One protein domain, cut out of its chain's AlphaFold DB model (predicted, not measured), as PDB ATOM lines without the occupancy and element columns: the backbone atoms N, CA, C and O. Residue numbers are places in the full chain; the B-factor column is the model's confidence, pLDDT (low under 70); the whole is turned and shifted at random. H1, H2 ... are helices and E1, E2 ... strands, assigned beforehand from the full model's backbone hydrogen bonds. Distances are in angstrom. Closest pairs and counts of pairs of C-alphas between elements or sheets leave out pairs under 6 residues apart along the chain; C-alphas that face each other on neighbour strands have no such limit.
ATOM      1  N   LYS A 165       7.316 -13.203 -48.991       89.56
ATOM      2  CA  LYS A 165       6.375 -14.298 -49.302       89.56
ATOM      3  C   LYS A 165       7.010 -15.688 -49.196       89.56
ATOM      4  O   LYS A 165       6.356 -16.623 -48.743       89.56
ATOM      5  N   ASP A 166       8.287 -15.814 -49.555       88.38
ATOM      6  CA  ASP A 166       9.007 -17.095 -49.574       88.38
ATOM      7  C   ASP A 166       9.262 -17.679 -48.183       88.38
ATOM      8  O   ASP A 166       9.539 -18.869 -48.046       88.38
ATOM      9  N   ARG A 167       9.144 -16.859 -47.134       89.12
ATOM     10  CA  ARG A 167       9.292 -17.314 -45.749       89.12
ATOM     11  C   ARG A 167       8.001 -17.890 -45.179       89.12
ATOM     12  O   ARG A 167       8.034 -18.445 -44.092       89.12
ATOM     13  N   ILE A 168       6.864 -17.753 -45.862       90.06
ATOM     14  CA  ILE A 168       5.555 -18.114 -45.313       90.06
ATOM     15  C   ILE A 168       5.170 -19.515 -45.779       90.06
ATOM     16  O   ILE A 168       4.807 -19.733 -46.937       90.06
ATOM     17  N   LYS A 169       5.184 -20.472 -44.849       90.06
ATOM     18  CA  LYS A 169       4.763 -21.857 -45.110       90.06
ATOM     19  C   LYS A 169       3.247 -22.004 -45.087       90.06
ATOM     20  O   LYS A 169       2.671 -22.714 -45.915       90.06
ATOM     21  N   MET A 170       2.598 -21.331 -44.139       90.25
ATOM     22  CA  MET A 170       1.149 -21.369 -43.972       90.25
ATOM     23  C   MET A 170       0.602 -20.016 -43.519       90.25
ATOM     24  O   MET A 170       1.205 -19.341 -42.680       90.25
ATOM     25  N   ALA A 171      -0.565 -19.651 -44.044       91.88
ATOM     26  CA  ALA A 171      -1.277 -18.432 -43.688       91.88
ATOM     27  C   ALA A 171      -2.716 -18.746 -43.264       91.88
ATOM     28  O   ALA A 171      -3.422 -19.502 -43.928       91.88
ATOM     29  N   LEU A 172      -3.159 -18.133 -42.168       92.62
ATOM     30  CA  LEU A 172      -4.557 -18.095 -41.753       92.62
ATOM     31  C   LEU A 172      -5.079 -16.672 -41.936       92.62
ATOM     32  O   LEU A 172      -4.525 -15.742 -41.349       92.62
ATOM     33  N   VAL A 173      -6.150 -16.511 -42.708       90.69
ATOM     34  CA  VAL A 173      -6.783 -15.222 -42.998       90.69
ATOM     35  C   VAL A 173      -8.246 -15.281 -42.584       90.69
ATOM     36  O   VAL A 173      -9.005 -16.085 -43.112       90.69
ATOM     37  N   SER A 174      -8.660 -14.416 -41.662       89.56
ATOM     38  CA  SER A 174     -10.062 -14.243 -41.272       89.56
ATOM     39  C   SER A 174     -10.521 -12.830 -41.594       89.56
ATOM     40  O   SER A 174      -9.875 -11.869 -41.175       89.56
ATOM     41  N   SER A 175     -11.629 -12.694 -42.321       86.62
ATOM     42  CA  SER A 175     -12.311 -11.413 -42.537       86.62
ATOM     43  C   SER A 175     -13.761 -11.634 -42.966       86.62
ATOM     44  O   SER A 175     -14.116 -12.676 -43.520       86.62
ATOM     45  N   TYR A 176     -14.598 -10.628 -42.718       81.94
ATOM     46  CA  TYR A 176     -16.007 -10.635 -43.100       81.94
ATOM     47  C   TYR A 176     -16.185 -10.678 -44.626       81.94
ATOM     48  O   TYR A 176     -16.852 -11.570 -45.148       81.94
ATOM     49  N   VAL A 177     -15.526  -9.755 -45.334       81.56
ATOM     50  CA  VAL A 177     -15.482  -9.685 -46.801       81.56
ATOM     51  C   VAL A 177     -14.057  -9.966 -47.257       81.56
ATOM     52  O   VAL A 177     -13.100  -9.436 -46.683       81.56
ATOM     53  N   LEU A 178     -13.924 -10.829 -48.263       84.19
ATOM     54  CA  LEU A 178     -12.654 -11.224 -48.860       84.19
ATOM     55  C   LEU A 178     -12.816 -11.424 -50.359       84.19
ATOM     56  O   LEU A 178     -13.716 -12.142 -50.801       84.19
ATOM     57  N   GLU A 179     -11.885 -10.858 -51.115       87.38
ATOM     58  CA  GLU A 179     -11.725 -11.138 -52.535       87.38
ATOM     59  C   GLU A 179     -10.658 -12.230 -52.693       87.38
ATOM     60  O   GLU A 179      -9.475 -12.024 -52.417       87.38
ATOM     61  N   LEU A 180     -11.093 -13.444 -53.045       87.12
ATOM     62  CA  LEU A 180     -10.209 -14.616 -53.073       87.12
ATOM     63  C   LEU A 180      -9.051 -14.488 -54.080       87.12
ATOM     64  O   LEU A 180      -7.938 -14.864 -53.709       87.12
ATOM     65  N   PRO A 181      -9.255 -13.973 -55.312       88.50
ATOM     66  CA  PRO A 181      -8.151 -13.766 -56.249       88.50
ATOM     67  C   PRO A 181      -7.094 -12.790 -55.717       88.50
ATOM     68  O   PRO A 181      -5.903 -13.080 -55.825       88.50
ATOM     69  N   TRP A 182      -7.493 -11.681 -55.088       89.12
ATOM     70  CA  TRP A 182      -6.556 -10.758 -54.439       89.12
ATOM     71  C   TRP A 182      -5.760 -11.409 -53.303       89.12
ATOM     72  O   TRP A 182      -4.533 -11.328 -53.304       89.12
ATOM     73  N   ILE A 183      -6.412 -12.145 -52.393       89.38
ATOM     74  CA  ILE A 183      -5.710 -12.875 -51.319       89.38
ATOM     75  C   ILE A 183      -4.708 -13.881 -51.887       89.38
ATOM     76  O   ILE A 183      -3.609 -14.027 -51.354       89.38
ATOM     77  N   HIS A 184      -5.055 -14.559 -52.980       88.06
ATOM     78  CA  HIS A 184      -4.165 -15.523 -53.624       88.06
ATOM     79  C   HIS A 184      -2.875 -14.868 -54.140       88.06
ATOM     80  O   HIS A 184      -1.800 -15.430 -53.960       88.06
ATOM     81  N   LYS A 185      -2.954 -13.639 -54.671       89.75
ATOM     82  CA  LYS A 185      -1.788 -12.860 -55.143       89.75
ATOM     83  C   LYS A 185      -0.846 -12.418 -54.015       89.75
ATOM     84  O   LYS A 185       0.338 -12.157 -54.262       89.75
ATOM     85  N   LEU A 186      -1.341 -12.319 -52.781       89.19
ATOM     86  CA  LEU A 186      -0.534 -11.898 -51.633       89.19
ATOM     87  C   LEU A 186       0.468 -12.968 -51.185       89.19
ATOM     88  O   LEU A 186       1.502 -12.620 -50.620       89.19
ATOM     89  N   PHE A 187       0.213 -14.245 -51.473       90.94
ATOM     90  CA  PHE A 187       1.050 -15.363 -51.036       90.94
ATOM     91  C   PHE A 187       1.681 -16.108 -52.219       90.94
ATOM     92  O   PHE A 187       1.289 -15.940 -53.371       90.94
ATOM     93  N   ASN A 188       2.694 -16.929 -51.940       90.12
ATOM     94  CA  ASN A 188       3.281 -17.804 -52.951       90.12
ATOM     95  C   ASN A 188       2.283 -18.943 -53.279       90.12
ATOM     96  O   ASN A 188       1.645 -19.461 -52.358       90.12
ATOM     97  N   PRO A 189       2.152 -19.396 -54.542       87.94
ATOM     98  CA  PRO A 189       1.295 -20.533 -54.898       87.94
ATOM     99  C   PRO A 189       1.562 -21.822 -54.105       87.94
ATOM    100  O   PRO A 189       0.671 -22.657 -53.966       87.94
ATOM    101  N   ARG A 190       2.779 -21.995 -53.569       88.06
ATOM    102  CA  ARG A 190       3.145 -23.142 -52.719       88.06
ATOM    103  C   ARG A 190       2.686 -22.999 -51.263       88.06
ATOM    104  O   ARG A 190       2.624 -23.998 -50.550       88.06
ATOM    105  N   THR A 191       2.384 -21.784 -50.812       90.50
ATOM    106  CA  THR A 191       1.930 -21.513 -49.445       90.50
ATOM    107  C   THR A 191       0.514 -22.046 -49.260       90.50
ATOM    108  O   THR A 191      -0.370 -21.791 -50.082       90.50
ATOM    109  N   ARG A 192       0.280 -22.766 -48.157       91.44
ATOM    110  CA  ARG A 192      -1.063 -23.228 -47.780       91.44
ATOM    111  C   ARG A 192      -1.829 -22.099 -47.101       91.44
ATOM    112  O   ARG A 192      -1.345 -21.530 -46.123       91.44
ATOM    113  N   ILE A 193      -3.027 -21.799 -47.587       92.06
ATOM    114  CA  ILE A 193      -3.836 -20.683 -47.089       92.06
ATOM    115  C   ILE A 193      -5.143 -21.228 -46.518       92.06
ATOM    116  O   ILE A 193      -5.913 -21.873 -47.217       92.06
ATOM    117  N   MET A 194      -5.436 -20.947 -45.254       91.25
ATOM    118  CA  MET A 194      -6.754 -21.178 -44.671       91.25
ATOM    119  C   MET A 194      -7.490 -19.845 -44.579       91.25
ATOM    120  O   MET A 194      -7.021 -18.907 -43.940       91.25
ATOM    121  N   VAL A 195      -8.649 -19.757 -45.219       90.00
ATOM    122  CA  VAL A 195      -9.466 -18.550 -45.287       90.00
ATOM    123  C   VAL A 195     -10.760 -18.776 -44.525       90.00
ATOM    124  O   VAL A 195     -11.606 -19.559 -44.945       90.00
ATOM    125  N   ILE A 196     -10.935 -18.065 -43.420       88.19
ATOM    126  CA  ILE A 196     -12.168 -18.051 -42.638       88.19
ATOM    127  C   ILE A 196     -13.012 -16.872 -43.125       88.19
ATOM    128  O   ILE A 196     -12.601 -15.717 -43.007       88.19
ATOM    129  N   ARG A 197     -14.195 -17.153 -43.679       84.25
ATOM    130  CA  ARG A 197     -15.112 -16.111 -44.164       84.25
ATOM    131  C   ARG A 197     -16.559 -16.406 -43.812       84.25
ATOM    132  O   ARG A 197     -16.963 -17.566 -43.698       84.25
ATOM    133  N   HIS A 198     -17.340 -15.341 -43.690       80.12
ATOM    134  CA  HIS A 198     -18.777 -15.442 -43.481       80.12
ATOM    135  C   HIS A 198     -19.441 -16.183 -44.656       80.12
ATOM    136  O   HIS A 198     -19.061 -15.998 -45.816       80.12
ATOM    137  N   HIS A 199     -20.402 -17.052 -44.346       75.31
ATOM    138  CA  HIS A 199     -21.211 -17.771 -45.325       75.31
ATOM    139  C   HIS A 199     -22.677 -17.420 -45.094       75.31
ATOM    140  O   HIS A 199     -23.102 -17.301 -43.948       75.31
ATOM    141  N   THR A 200     -23.434 -17.280 -46.178       68.94
ATOM    142  CA  THR A 200     -24.873 -16.982 -46.141       68.94
ATOM    143  C   THR A 200     -25.658 -18.107 -45.467       68.94
ATOM    144  O   THR A 200     -26.560 -17.870 -44.669       68.94
ATOM    145  N   ASP A 201     -25.273 -19.350 -45.751       64.88
ATOM    146  CA  ASP A 201     -25.899 -20.532 -45.160       64.88
ATOM    147  C   ASP A 201     -25.531 -20.667 -43.681       64.88
ATOM    148  O   ASP A 201     -24.389 -20.952 -43.308       64.88
ATOM    149  N   CYS A 202     -26.532 -20.487 -42.828       59.62
ATOM    150  CA  CYS A 202     -26.367 -20.565 -41.388       59.62
ATOM    151  C   CYS A 202     -26.273 -22.016 -40.887       59.62
ATOM    152  O   CYS A 202     -26.920 -22.931 -41.403       59.62
ATOM    153  N   GLY A 203     -25.519 -22.213 -39.800       58.53
ATOM    154  CA  GLY A 203     -25.484 -23.445 -39.003       58.53
ATOM    155  C   GLY A 203     -24.950 -24.711 -39.683       58.53
ATOM    156  O   GLY A 203     -25.290 -25.799 -39.230       58.53
ATOM    157  N   SER A 204     -24.138 -24.602 -40.735       61.62
ATOM    158  CA  SER A 204     -23.352 -25.727 -41.259       61.62
ATOM    159  C   SER A 204     -21.896 -25.315 -41.415       61.62
ATOM    160  O   SER A 204     -21.616 -24.301 -42.054       61.62
ATOM    161  N   PHE A 205     -20.983 -26.107 -40.858       67.50
ATOM    162  CA  PHE A 205     -19.561 -25.952 -41.130       67.50
ATOM    163  C   PHE A 205     -19.275 -26.469 -42.538       67.50
ATOM    164  O   PHE A 205     -19.585 -27.619 -42.850       67.50
ATOM    165  N   LYS A 206     -18.717 -25.616 -43.393       70.94
ATOM    166  CA  LYS A 206     -18.347 -25.981 -44.761       70.94
ATOM    167  C   LYS A 206     -16.862 -25.725 -44.954       70.94
ATOM    168  O   LYS A 206     -16.392 -24.621 -44.665       70.94
ATOM    169  N   VAL A 207     -16.156 -26.741 -45.449       74.56
ATOM    170  CA  VAL A 207     -14.780 -26.604 -45.926       74.56
ATOM    171  C   VAL A 207     -14.761 -26.857 -47.419       74.56
ATOM    172  O   VAL A 207     -15.112 -27.947 -47.854       74.56
ATOM    173  N   ASN A 208     -14.368 -25.848 -48.193       76.12
ATOM    174  CA  ASN A 208     -14.148 -26.008 -49.627       76.12
ATOM    175  C   ASN A 208     -12.649 -25.959 -49.896       76.12
ATOM    176  O   ASN A 208     -11.991 -24.963 -49.580       76.12
ATOM    177  N   GLU A 209     -12.127 -27.025 -50.487       76.06
ATOM    178  CA  GLU A 209     -10.736 -27.107 -50.902       76.06
ATOM    179  C   GLU A 209     -10.576 -26.557 -52.322       76.06
ATOM    180  O   GLU A 209     -11.341 -26.854 -53.240       76.06
ATOM    181  N   ARG A 210      -9.573 -25.705 -52.490       75.12
ATOM    182  CA  ARG A 210      -8.999 -25.294 -53.768       75.12
ATOM    183  C   ARG A 210      -7.504 -25.576 -53.692       75.12
ATOM    184  O   ARG A 210      -6.973 -25.647 -52.591       75.12
ATOM    185  N   ALA A 211      -6.834 -25.672 -54.840       77.31
ATOM    186  CA  ALA A 211      -5.436 -26.109 -54.984       77.31
ATOM    187  C   ALA A 211      -4.525 -25.901 -53.750       77.31
ATOM    188  O   ALA A 211      -3.995 -26.861 -53.206       77.31
ATOM    189  N   ASN A 212      -4.368 -24.659 -53.286       83.38
ATOM    190  CA  ASN A 212      -3.568 -24.297 -52.110       83.38
ATOM    191  C   ASN A 212      -4.364 -23.514 -51.045       83.38
ATOM    192  O   ASN A 212      -3.772 -22.848 -50.192       83.38
ATOM    193  N   MET A 213      -5.699 -23.558 -51.097       87.19
ATOM    194  CA  MET A 213      -6.569 -22.743 -50.252       87.19
ATOM    195  C   MET A 213      -7.743 -23.537 -49.676       87.19
ATOM    196  O   MET A 213      -8.553 -24.097 -50.408       87.19
ATOM    197  N   PHE A 214      -7.894 -23.478 -48.357       88.56
ATOM    198  CA  PHE A 214      -9.008 -24.057 -47.616       88.56
ATOM    199  C   PHE A 214      -9.957 -22.949 -47.177       88.56
ATOM    200  O   PHE A 214      -9.595 -22.096 -46.369       88.56
ATOM    201  N   LEU A 215     -11.181 -22.949 -47.695       86.69
ATOM    202  CA  LEU A 215     -12.230 -22.032 -47.259       86.69
ATOM    203  C   LEU A 215     -12.948 -22.644 -46.069       86.69
ATOM    204  O   LEU A 215     -13.488 -23.728 -46.198       86.69
ATOM    205  N   CYS A 216     -12.982 -21.949 -44.944       84.81
ATOM    206  CA  CYS A 216     -13.635 -22.364 -43.717       84.81
ATOM    207  C   CYS A 216     -14.811 -21.431 -43.417       84.81
ATOM    208  O   CYS A 216     -14.665 -20.204 -43.363       84.81
ATOM    209  N   HIS A 217     -15.979 -22.028 -43.213       84.50
ATOM    210  CA  HIS A 217     -17.214 -21.321 -42.916       84.50
ATOM    211  C   HIS A 217     -17.676 -21.669 -41.501       84.50
ATOM    212  O   HIS A 217     -18.207 -22.763 -41.291       84.50
ATOM    213  N   PRO A 218     -17.451 -20.782 -40.515       79.06
ATOM    214  CA  PRO A 218     -17.868 -21.047 -39.150       79.06
ATOM    215  C   PRO A 218     -19.402 -21.088 -39.068       79.06
ATOM    216  O   PRO A 218     -20.077 -20.287 -39.725       79.06
ATOM    217  N   PRO A 219     -19.975 -22.000 -38.264       74.31
ATOM    218  CA  PRO A 219     -21.416 -22.093 -38.114       74.31
ATOM    219  C   PRO A 219     -21.966 -20.830 -37.442       74.31
ATOM    220  O   PRO A 219     -21.508 -20.412 -36.382       74.31
ATOM    221  N   MET A 220     -22.976 -20.231 -38.065       74.00
ATOM    222  CA  MET A 220     -23.720 -19.107 -37.491       74.00
ATOM    223  C   MET A 220     -24.803 -19.613 -36.537       74.00
ATOM    224  O   MET A 220     -25.416 -20.652 -36.806       74.00
ATOM    225  N   LEU A 221     -25.057 -18.872 -35.451       67.62
ATOM    226  CA  LEU A 221     -26.133 -19.198 -34.515       67.62
ATOM    227  C   LEU A 221     -27.479 -19.235 -35.245       67.62
ATOM    228  O   LEU A 221     -27.960 -18.230 -35.775       67.62
ATOM    229  N   LYS A 222     -28.112 -20.405 -35.215       64.38
ATOM    230  CA  LYS A 222     -29.532 -20.548 -35.520       64.38
ATOM    231  C   LYS A 222     -30.325 -20.243 -34.256       64.38
ATOM    232  O   LYS A 222     -29.922 -20.614 -33.155       64.38
ATOM    233  N   THR A 223     -31.444 -19.549 -34.409       60.25
ATOM    234  CA  THR A 223     -32.473 -19.502 -33.366       60.25
ATOM    235  C   THR A 223     -33.047 -20.905 -33.150       60.25
ATOM    236  O   THR A 223     -32.921 -21.770 -34.020       60.25
ATOM    237  N   ALA A 224     -33.704 -21.133 -32.007       56.62
ATOM    238  CA  ALA A 224     -34.362 -22.406 -31.694       56.62
ATOM    239  C   ALA A 224     -35.366 -22.853 -32.778       56.62
ATOM    240  O   ALA A 224     -35.589 -24.043 -32.968       56.62
ATOM    241  N   ASN A 225     -35.891 -21.900 -33.553       64.12
ATOM    242  CA  ASN A 225     -36.886 -22.119 -34.601       64.12
ATOM    243  C   ASN A 225     -36.244 -22.451 -35.964       64.12
ATOM    244  O   ASN A 225     -36.914 -22.412 -36.989       64.12
ATOM    245  N   GLY A 226     -34.930 -22.692 -36.011       61.94
ATOM    246  CA  GLY A 226     -34.189 -22.968 -37.246       61.94
ATOM    247  C   GLY A 226     -33.874 -21.731 -38.095       61.94
ATOM    248  O   GLY A 226     -33.026 -21.811 -38.984       61.94
ATOM    249  N   ASN A 227     -34.474 -20.576 -37.786       63.28
ATOM    250  CA  ASN A 227     -34.193 -19.318 -38.470       63.28
ATOM    251  C   ASN A 227     -32.806 -18.794 -38.091       63.28
ATOM    252  O   ASN A 227     -32.431 -18.786 -36.914       63.28
ATOM    253  N   ALA A 228     -32.050 -18.331 -39.083       61.78
ATOM    254  CA  ALA A 228     -30.798 -17.625 -38.860       61.78
ATOM    255  C   ALA A 228     -31.042 -16.409 -37.954       61.78
ATOM    256  O   ALA A 228     -31.862 -15.549 -38.282       61.78
ATOM    257  N   LYS A 229     -30.353 -16.318 -36.810       64.38
ATOM    258  CA  LYS A 229     -30.317 -15.055 -36.063       64.38
ATOM    259  C   LYS A 229     -29.398 -14.109 -36.838       64.38
ATOM    260  O   LYS A 229     -28.362 -14.557 -37.326       64.38
ATOM    261  N   ALA A 230     -29.750 -12.827 -36.949       63.56
ATOM    262  CA  ALA A 230     -28.857 -11.839 -37.549       63.56
ATOM    263  C   ALA A 230     -27.524 -11.838 -36.780       63.56
ATOM    264  O   ALA A 230     -27.471 -11.500 -35.597       63.56
ATOM    265  N   GLY A 231     -26.464 -12.292 -37.435       65.12
ATOM    266  CA  GLY A 231     -25.131 -12.402 -36.866       65.12
ATOM    267  C   GLY A 231     -24.103 -12.356 -37.982       65.12
ATOM    268  O   GLY A 231     -24.355 -12.832 -39.085       65.12
ATOM    269  N   CYS A 232     -22.942 -11.769 -37.708       69.19
ATOM    270  CA  CYS A 232     -21.856 -11.661 -38.673       69.19
ATOM    271  C   CYS A 232     -20.541 -12.150 -38.061       69.19
ATOM    272  O   CYS A 232     -20.317 -12.064 -36.854       69.19
ATOM    273  N   MET A 233     -19.652 -12.673 -38.906       76.50
ATOM    274  CA  MET A 233     -18.276 -12.952 -38.504       76.50
ATOM    275  C   MET A 233     -17.456 -11.683 -38.751       76.50
ATOM    276  O   MET A 233     -17.031 -11.432 -39.873       76.50
ATOM    277  N   HIS A 234     -17.284 -10.855 -37.717       71.44
ATOM    278  CA  HIS A 234     -16.530  -9.593 -37.797       71.44
ATOM    279  C   HIS A 234     -15.075  -9.726 -37.299       71.44
ATOM    280  O   HIS A 234     -14.385  -8.733 -37.071       71.44
ATOM    281  N   ILE A 235     -14.590 -10.961 -37.115       71.62
ATOM    282  CA  ILE A 235     -13.235 -11.222 -36.623       71.62
ATOM    283  C   ILE A 235     -12.234 -11.046 -37.764       71.62
ATOM    284  O   ILE A 235     -12.266 -11.760 -38.769       71.62
ATOM    285  N   LYS A 236     -11.301 -10.113 -37.564       77.25
ATOM    286  CA  LYS A 236     -10.151  -9.880 -38.436       77.25
ATOM    287  C   LYS A 236      -8.914 -10.428 -37.736       77.25
ATOM    288  O   LYS A 236      -8.435  -9.836 -36.775       77.25
ATOM    289  N   LEU A 237      -8.431 -11.580 -38.189       76.19
ATOM    290  CA  LEU A 237      -7.253 -12.242 -37.631       76.19
ATOM    291  C   LEU A 237      -6.350 -12.690 -38.771       76.19
ATOM    292  O   LEU A 237      -6.825 -13.271 -39.750       76.19
ATOM    293  N   ARG A 238      -5.045 -12.458 -38.620       71.31
ATOM    294  CA  ARG A 238      -4.024 -13.069 -39.470       71.31
ATOM    295  C   ARG A 238      -2.983 -13.765 -38.612       71.31
ATOM    296  O   ARG A 238      -2.502 -13.187 -37.642       71.31
ATOM    297  N   LYS A 239      -2.635 -14.993 -38.984       80.69
ATOM    298  CA  LYS A 239      -1.544 -15.757 -38.372       80.69
ATOM    299  C   LYS A 239      -0.670 -16.326 -39.480       80.69
ATOM    300  O   LYS A 239      -1.173 -17.033 -40.352       80.69
ATOM    301  N   HIS A 240       0.618 -16.018 -39.423       78.19
ATOM    302  CA  HIS A 240       1.624 -16.525 -40.351       78.19
ATOM    303  C   HIS A 240       2.485 -17.547 -39.620       78.19
ATOM    304  O   HIS A 240       2.838 -17.346 -38.456       78.19
ATOM    305  N   ILE A 241       2.787 -18.652 -40.291       73.31
ATOM    306  CA  ILE A 241       3.729 -19.655 -39.803       73.31
ATOM    307  C   ILE A 241       4.910 -19.665 -40.770       73.31
ATOM    308  O   ILE A 241       4.724 -19.918 -41.965       73.31
ATOM    309  N   PHE A 242       6.089 -19.349 -40.232       74.06
ATOM    310  CA  PHE A 242       7.352 -19.250 -40.960       74.06
ATOM    311  C   PHE A 242       8.120 -20.583 -40.982       74.06
ATOM    312  O   PHE A 242       7.956 -21.423 -40.070       74.06
TER     313      PHE A 242
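What this domain is: This is residues 165 to 242 of the 242 residues of an uncharacterized protein of Puccinia graminis f. sp. tritici (UniProt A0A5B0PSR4). One twisted sheet of five strands is grazed by a short helix, H1, while a long loop, residues 218 to 236, reaches out past the strand ends and makes the length. The printed part has 78 residues, under half in named elements, mixed in class: E1 H1 E2 E3 E4 E5. The mixed sheet runs E3 E4 E2 E1 E5. It is only just loose, close to compact: radius of gyration of the C-alphas 14.1 A, spans 48 by 22 by 19 A.

How they stand to each other: E2, residues 192 to 197, is parallel to E1, residues 170 to 175, with N 173 and O 194 2.8 A apart. E4, residues 213 to 217, is parallel to E2, with N 195 and O 214 at 2.8 A. E3, residues 206 to 210, and E4 form an antiparallel hairpin, with N 210 and O 213 at 2.8 A. E5, residues 237 to 241, is antiparallel to E1, with N 172 and O 239 at 2.9 A. E1, H1, residues 180 to 186, and E2 form a strand-helix-strand unit, parallel neighbours joined through a helix, its crossover right-handed. H1 only grazes the sheet, with residues 180 to 184; every O i to N i+4 pair in it is within hydrogen-bond range.

Where its parts are: From first to last C-alpha E1 measures 16.8 A and E2 16.2 A. E1 begins at C-alpha 170 (1.149, -21.369, -43.972); E5 ends at C-alpha 241 (3.729, -19.655, -39.803).

The domain as a whole: The C-alphas farthest apart, of Asp 166 and Asn 225, are 48.5 A apart. The printed part has no cut, and the link from E4 to E5 is long. pLDDT is under 70 at residues 200 to 205 and 221 to 232.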